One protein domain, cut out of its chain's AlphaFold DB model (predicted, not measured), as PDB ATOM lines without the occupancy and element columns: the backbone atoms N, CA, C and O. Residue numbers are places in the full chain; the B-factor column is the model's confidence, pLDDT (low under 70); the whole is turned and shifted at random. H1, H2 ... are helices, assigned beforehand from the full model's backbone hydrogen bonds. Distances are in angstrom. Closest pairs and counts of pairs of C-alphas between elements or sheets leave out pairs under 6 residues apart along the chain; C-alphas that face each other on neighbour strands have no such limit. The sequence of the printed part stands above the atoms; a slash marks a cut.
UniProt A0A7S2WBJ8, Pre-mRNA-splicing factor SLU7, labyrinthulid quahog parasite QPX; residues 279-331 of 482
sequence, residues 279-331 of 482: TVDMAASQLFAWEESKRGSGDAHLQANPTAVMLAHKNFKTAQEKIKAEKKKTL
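Overview. This is residues 279 to 331 of the 482 residues of the protein "Pre-mRNA-splicing factor SLU7" of labyrinthulid quahog parasite QPX (UniProt A0A7S2WBJ8). A long helix, H2, is crossed almost at a right angle near its first part by a shorter helix, H1, as a lopsided cross whose long arm, residues 317 to 331 of H2, sticks out free. The link from H1 folds back to the start of H2, and the body without the free arm spans 25 by 19 by 16 A. The printed part has 53 residues with two named helices, H1 then H2, and no named strand; the class is all helix. The whole is loose, with a radius of gyration of the C-alphas of 12.6 A, and only just elongated, with spans of 40 by 26 by 14 A.

Along the chain. Find C-alpha 306 at (358.673, 313.636, 411.381); from there H2, residues 306 to 331, runs 36.5 A to C-alpha 331 at (352.959, 340.690, 435.179). Then go back to C-alpha 279 at (357.774, 308.811, 425.110), where H1, residues 279 to 295, begins; it runs 24.3 A from first to last C-alpha.

Arrangement. Look at residues 309 to 313 of H2, which alone touch H1, and at residues 285 to 289, which alone touch H2. The closest C-alphas of the two helices are those of Ser 285 and His 313, 6.3 A apart. Their lines are about perpendicular, at 86 degrees. In both H1 and H2 every O i to N i+4 pair is within hydrogen-bond range.

Size, cuts and confidence. The C-alphas farthest apart are those of Ala 304 and Leu 331, at 40.6 A. The printed part has no cut, and ten residues make the short link from H1 to H2. In the B-factor column you will find a mean pLDDT of 92.2 for the printed part of this model, and no printed residue is under 70.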
ATOM      1  N   THR A 279     359.206 309.077 425.305       94.12
ATOM      2  CA  THR A 279     357.774 308.811 425.110       94.12
ATOM      3  C   THR A 279     356.922 310.054 425.377       94.12
ATOM      4  O   THR A 279     355.967 310.314 424.643       94.12
ATOM      5  N   VAL A 280     357.306 310.867 426.367       94.06
ATOM      6  CA  VAL A 280     356.626 312.122 426.714       94.06
ATOM      7  C   VAL A 280     356.829 313.170 425.622       94.06
ATOM      8  O   VAL A 280     355.867 313.810 425.195       94.06
ATOM      9  N   ASP A 281     358.057 313.327 425.128       92.75
ATOM     10  CA  ASP A 281     358.371 314.291 424.070       92.75
ATOM     11  C   ASP A 281     357.743 313.899 422.727       92.75
ATOM     12  O   ASP A 281     357.242 314.761 421.996       92.75
ATOM     13  N   MET A 282     357.707 312.602 422.412       94.06
ATOM     14  CA  MET A 282     357.010 312.080 421.238       94.06
ATOM     15  C   MET A 282     355.501 312.326 421.343       94.06
ATOM     16  O   MET A 282     354.899 312.809 420.384       94.06
ATOM     17  N   ALA A 283     354.892 312.067 422.505       95.38
ATOM     18  CA  ALA A 283     353.478 312.348 422.742       95.38
ATOM     19  C   ALA A 283     353.164 313.850 422.639       95.38
ATOM     20  O   ALA A 283     352.192 314.226 421.986       95.38
ATOM     21  N   ALA A 284     354.007 314.719 423.202       94.19
ATOM     22  CA  ALA A 284     353.867 316.170 423.071       94.19
ATOM     23  C   ALA A 284     353.959 316.628 421.605       94.19
ATOM     24  O   ALA A 284     353.165 317.451 421.154       94.19
ATOM     25  N   SER A 285     354.881 316.046 420.836       93.56
ATOM     26  CA  SER A 285     355.037 316.331 419.405       93.56
ATOM     27  C   SER A 285     353.845 315.832 418.581       93.56
ATOM     28  O   SER A 285     353.424 316.499 417.637       93.56
ATOM     29  N   GLN A 286     353.259 314.691 418.957       94.81
ATOM     30  CA  GLN A 286     352.034 314.164 418.354       94.81
ATOM     31  C   GLN A 286     350.827 315.070 418.640       94.81
ATOM     32  O   GLN A 286     350.048 315.353 417.731       94.81
ATOM     33  N   LEU A 287     350.685 315.555 419.880       94.88
ATOM     34  CA  LEU A 287     349.646 316.522 420.248       94.88
ATOM     35  C   LEU A 287     349.797 317.819 419.446       94.88
ATOM     36  O   LEU A 287     348.817 318.298 418.881       94.88
ATOM     37  N   PHE A 288     351.025 318.331 419.325       94.06
ATOM     38  CA  PHE A 288     351.330 319.495 418.496       94.06
ATOM     39  C   PHE A 288     350.933 319.275 417.026       94.06
ATOM     40  O   PHE A 288     350.261 320.121 416.442       94.06
ATOM     41  N   ALA A 289     351.264 318.119 416.440       94.06
ATOM     42  CA  ALA A 289     350.864 317.785 415.073       94.06
ATOM     43  C   ALA A 289     349.332 317.764 414.898       94.06
ATOM     44  O   ALA A 289     348.812 318.287 413.916       94.06
ATOM     45  N   TRP A 290     348.588 317.215 415.865       93.00
ATOM     46  CA  TRP A 290     347.121 317.241 415.836       93.00
ATOM     47  C   TRP A 290     346.538 318.648 415.983       93.00
ATOM     48  O   TRP A 290     345.509 318.942 415.377       93.00
ATOM     49  N   GLU A 291     347.161 319.518 416.777       93.31
ATOM     50  CA  GLU A 291     346.750 320.919 416.892       93.31
ATOM     51  C   GLU A 291     346.973 321.686 415.586       93.31
ATOM     52  O   GLU A 291     346.063 322.373 415.127       93.31
ATOM     53  N   GLU A 292     348.137 321.531 414.956       90.88
ATOM     54  CA  GLU A 292     348.449 322.157 413.664       90.88
ATOM     55  C   GLU A 292     347.550 321.625 412.540       90.88
ATOM     56  O   GLU A 292     347.014 322.398 411.745       90.88
ATOM     57  N   SER A 293     347.280 320.317 412.538       90.31
ATOM     58  CA  SER A 293     346.322 319.704 411.616       90.31
ATOM     59  C   SER A 293     344.913 320.296 411.784       90.31
ATOM     60  O   SER A 293     344.270 320.642 410.794       90.31
ATOM     61  N   LYS A 294     344.454 320.518 413.027       90.88
ATOM     62  CA  LYS A 294     343.173 321.199 413.310       90.88
ATOM     63  C   LYS A 294     343.169 322.673 412.906       90.88
ATOM     64  O   LYS A 294     342.116 323.187 412.542       90.88
ATOM     65  N   ARG A 295     344.319 323.355 412.973       88.94
ATOM     66  CA  ARG A 295     344.482 324.747 412.510       88.94
ATOM     67  C   ARG A 295     344.464 324.875 410.982       88.94
ATOM     68  O   ARG A 295     344.384 325.992 410.485       88.94
ATOM     69  N   GLY A 296     344.483 323.760 410.248       83.69
ATOM     70  CA  GLY A 296     344.414 323.726 408.786       83.69
ATOM     71  C   GLY A 296     345.764 323.523 408.097       83.69
ATOM     72  O   GLY A 296     345.819 323.474 406.871       83.69
ATOM     73  N   SER A 297     346.850 323.349 408.857       75.75
ATOM     74  CA  SER A 297     348.168 323.004 408.323       75.75
ATOM     75  C   SER A 297     348.253 321.492 408.093       75.75
ATOM     76  O   SER A 297     348.775 320.744 408.917       75.75
ATOM     77  N   GLY A 298     347.706 321.032 406.962       71.06
ATOM     78  CA  GLY A 298     347.618 319.608 406.601       71.06
ATOM     79  C   GLY A 298     348.960 318.870 406.458       71.06
ATOM     80  O   GLY A 298     348.981 317.646 406.525       71.06
ATOM     81  N   ASP A 299     350.074 319.595 406.327       77.06
ATOM     82  CA  ASP A 299     351.422 319.017 406.188       77.06
ATOM     83  C   ASP A 299     352.055 318.557 407.515       77.06
ATOM     84  O   ASP A 299     353.075 317.854 407.515       77.06
ATOM     85  N   ALA A 300     351.469 318.930 408.658       83.25
ATOM     86  CA  ALA A 300     351.984 318.581 409.978       83.25
ATOM     87  C   ALA A 300     351.511 317.181 410.414       83.25
ATOM     88  O   ALA A 300     350.550 317.032 411.166       83.25
ATOM     89  N   HIS A 301     352.210 316.135 409.964       91.06
ATOM     90  CA  HIS A 301     351.948 314.748 410.364       91.06
ATOM     91  C   HIS A 301     353.223 314.068 410.875       91.06
ATOM     92  O   HIS A 301     354.200 313.955 410.137       91.06
ATOM     93  N   LEU A 302     353.215 313.563 412.117       92.38
ATOM     94  CA  LEU A 302     354.426 313.040 412.772       92.38
ATOM     95  C   LEU A 302     355.039 311.845 412.024       92.38
ATOM     96  O   LEU A 302     356.250 311.764 411.893       92.38
ATOM     97  N   GLN A 303     354.220 310.922 411.515       93.12
ATOM     98  CA  GLN A 303     354.704 309.737 410.798       93.12
ATOM     99  C   GLN A 303     355.118 310.026 409.346       93.12
ATOM    100  O   GLN A 303     356.038 309.383 408.854       93.12
ATOM    101  N   ALA A 304     354.454 310.964 408.659       92.44
ATOM    102  CA  ALA A 304     354.756 311.272 407.261       92.44
ATOM    103  C   ALA A 304     355.944 312.238 407.143       92.44
ATOM    104  O   ALA A 304     356.865 311.984 406.376       92.44
ATOM    105  N   ASN A 305     355.955 313.298 407.962       91.75
ATOM    106  CA  ASN A 305     356.971 314.351 407.963       91.75
ATOM    107  C   ASN A 305     357.545 314.575 409.382       91.75
ATOM    108  O   ASN A 305     357.397 315.667 409.947       91.75
ATOM    109  N   PRO A 306     358.221 313.573 409.987       93.19
ATOM    110  CA  PRO A 306     358.673 313.636 411.381       93.19
ATOM    111  C   PRO A 306     359.624 314.802 411.652       93.19
ATOM    112  O   PRO A 306     359.493 315.500 412.655       93.19
ATOM    113  N   THR A 307     360.574 315.048 410.749       93.75
ATOM    114  CA  THR A 307     361.590 316.096 410.913       93.75
ATOM    115  C   THR A 307     360.991 317.496 410.821       93.75
ATOM    116  O   THR A 307     361.350 318.360 411.621       93.75
ATOM    117  N   ALA A 308     360.044 317.715 409.903       92.06
ATOM    118  CA  ALA A 308     359.348 318.991 409.752       92.06
ATOM    119  C   ALA A 308     358.487 319.304 410.983       92.06
ATOM    120  O   ALA A 308     358.599 320.392 411.549       92.06
ATOM    121  N   VAL A 309     357.706 318.325 411.457       93.19
ATOM    122  CA  VAL A 309     356.916 318.450 412.694       93.19
ATOM    123  C   VAL A 309     357.825 318.711 413.890       93.19
ATOM    124  O   VAL A 309     357.517 319.558 414.724       93.19
ATOM    125  N   MET A 310     358.977 318.044 413.965       92.44
ATOM    126  CA  MET A 310     359.908 318.233 415.072       92.44
ATOM    127  C   MET A 310     360.580 319.603 415.069       92.44
ATOM    128  O   MET A 310     360.742 320.206 416.131       92.44
ATOM    129  N   LEU A 311     360.941 320.124 413.895       94.25
ATOM    130  CA  LEU A 311     361.466 321.480 413.758       94.25
ATOM    131  C   LEU A 311     360.401 322.519 414.128       94.25
ATOM    132  O   LEU A 311     360.679 323.429 414.907       94.25
ATOM    133  N   ALA A 312     359.171 322.347 413.638       92.88
ATOM    134  CA  ALA A 312     358.042 323.204 413.982       92.88
ATOM    135  C   ALA A 312     357.736 323.167 415.490       92.88
ATOM    136  O   ALA A 312     357.555 324.219 416.096       92.88
ATOM    137  N   HIS A 313     357.788 321.992 416.126       93.81
ATOM    138  CA  HIS A 313     357.597 321.842 417.568       93.81
ATOM    139  C   HIS A 313     358.724 322.504 418.379       93.81
ATOM    140  O   HIS A 313     358.455 323.159 419.385       93.81
ATOM    141  N   LYS A 314     359.988 322.407 417.935       95.12
ATOM    142  CA  LYS A 314     361.111 323.142 418.548       95.12
ATOM    143  C   LYS A 314     360.916 324.653 418.433       95.12
ATOM    144  O   LYS A 314     361.015 325.358 419.436       95.12
ATOM    145  N   ASN A 315     360.569 325.141 417.243       94.69
ATOM    146  CA  ASN A 315     360.279 326.556 417.017       94.69
ATOM    147  C   ASN A 315     359.112 327.018 417.900       94.69
ATOM    148  O   ASN A 315     359.218 328.048 418.563       94.69
ATOM    149  N   PHE A 316     358.053 326.214 418.004       93.69
ATOM    150  CA  PHE A 316     356.918 326.461 418.887       93.69
ATOM    151  C   PHE A 316     357.329 326.529 420.363       93.69
ATOM    152  O   PHE A 316     356.958 327.489 421.032       93.69
ATOM    153  N   LYS A 317     358.143 325.589 420.867       95.44
ATOM    154  CA  LYS A 317     358.675 325.625 422.245       95.44
ATOM    155  C   LYS A 317     359.450 326.925 422.505       95.44
ATOM    156  O   LYS A 317     359.153 327.622 423.473       95.44
ATOM    157  N   THR A 318     360.357 327.317 421.603       96.50
ATOM    158  CA  THR A 318     361.122 328.574 421.758       96.50
ATOM    159  C   THR A 318     360.236 329.823 421.701       96.50
ATOM    160  O   THR A 318     360.433 330.764 422.469       96.50
ATOM    161  N   ALA A 319     359.225 329.847 420.826       96.00
ATOM    162  CA  ALA A 319     358.261 330.942 420.752       96.00
ATOM    163  C   ALA A 319     357.389 331.002 422.015       96.00
ATOM    164  O   ALA A 319     357.144 332.078 422.556       96.00
ATOM    165  N   GLN A 320     356.978 329.845 422.536       95.75
ATOM    166  CA  GLN A 320     356.205 329.740 423.766       95.75
ATOM    167  C   GLN A 320     356.998 330.257 424.975       95.75
ATOM    168  O   GLN A 320     356.428 330.940 425.822       95.75
ATOM    169  N   GLU A 321     358.296 329.966 425.063       96.44
ATOM    170  CA  GLU A 321     359.177 330.501 426.109       96.44
ATOM    171  C   GLU A 321     359.307 332.023 426.037       96.44
ATOM    172  O   GLU A 321     359.188 332.689 427.067       96.44
ATOM    173  N   LYS A 322     359.458 332.589 424.832       96.75
ATOM    174  CA  LYS A 322     359.461 334.048 424.629       96.75
ATOM    175  C   LYS A 322     358.148 334.679 425.093       96.75
ATOM    176  O   LYS A 322     358.174 335.601 425.903       96.75
ATOM    177  N   ILE A 323     357.007 334.111 424.691       96.62
ATOM    178  CA  ILE A 323     355.675 334.572 425.118       96.62
ATOM    179  C   ILE A 323     355.508 334.449 426.640       96.62
ATOM    180  O   ILE A 323     354.936 335.332 427.275       96.62
ATOM    181  N   LYS A 324     355.999 333.368 427.261       96.19
ATOM    182  CA  LYS A 324     355.979 333.203 428.725       96.19
ATOM    183  C   LYS A 324     356.836 334.265 429.418       96.19
ATOM    184  O   LYS A 324     356.401 334.815 430.427       96.19
ATOM    185  N   ALA A 325     358.016 334.573 428.882       95.38
ATOM    186  CA  ALA A 325     358.901 335.601 429.420       95.38
ATOM    187  C   ALA A 325     358.298 337.007 429.286       95.38
ATOM    188  O   ALA A 325     358.352 337.780 430.238       95.38
ATOM    189  N   GLU A 326     357.680 337.327 428.149       95.62
ATOM    190  CA  GLU A 326     356.944 338.580 427.947       95.62
ATOM    191  C   GLU A 326     355.763 338.691 428.908       95.62
ATOM    192  O   GLU A 326     355.649 339.683 429.621       95.62
ATOM    193  N   LYS A 327     354.940 337.639 429.024       94.19
ATOM    194  CA  LYS A 327     353.848 337.594 430.006       94.19
ATOM    195  C   LYS A 327     354.362 337.823 431.421       94.19
ATOM    196  O   LYS A 327     353.775 338.627 432.136       94.19
ATOM    197  N   LYS A 328     355.472 337.181 431.803       92.44
ATOM    198  CA  LYS A 328     356.108 337.388 433.109       92.44
ATOM    199  C   LYS A 328     356.533 338.845 433.302       92.44
ATOM    200  O   LYS A 328     356.163 339.424 434.308       92.44
ATOM    201  N   LYS A 329     357.195 339.471 432.320       91.81
ATOM    202  CA  LYS A 329     357.552 340.902 432.372       91.81
ATOM    203  C   LYS A 329     356.325 341.800 432.530       91.81
ATOM    204  O   LYS A 329     356.315 342.658 433.398       91.81
ATOM    205  N   THR A 330     355.264 341.562 431.755       93.12
ATOM    206  CA  THR A 330     354.027 342.354 431.875       93.12
ATOM    207  C   THR A 330     353.333 342.163 433.226       93.12
ATOM    208  O   THR A 330     352.680 343.081 433.713       93.12
ATOM    209  N   LEU A 331     353.451 340.977 433.830       89.75
ATOM    210  CA  LEU A 331     352.959 340.690 435.179       89.75
ATOM    211  C   LEU A 331     353.797 341.432 436.221       89.75
ATOM    212  O   LEU A 331     353.229 342.119 437.065       89.75
TER     213      LEU A 331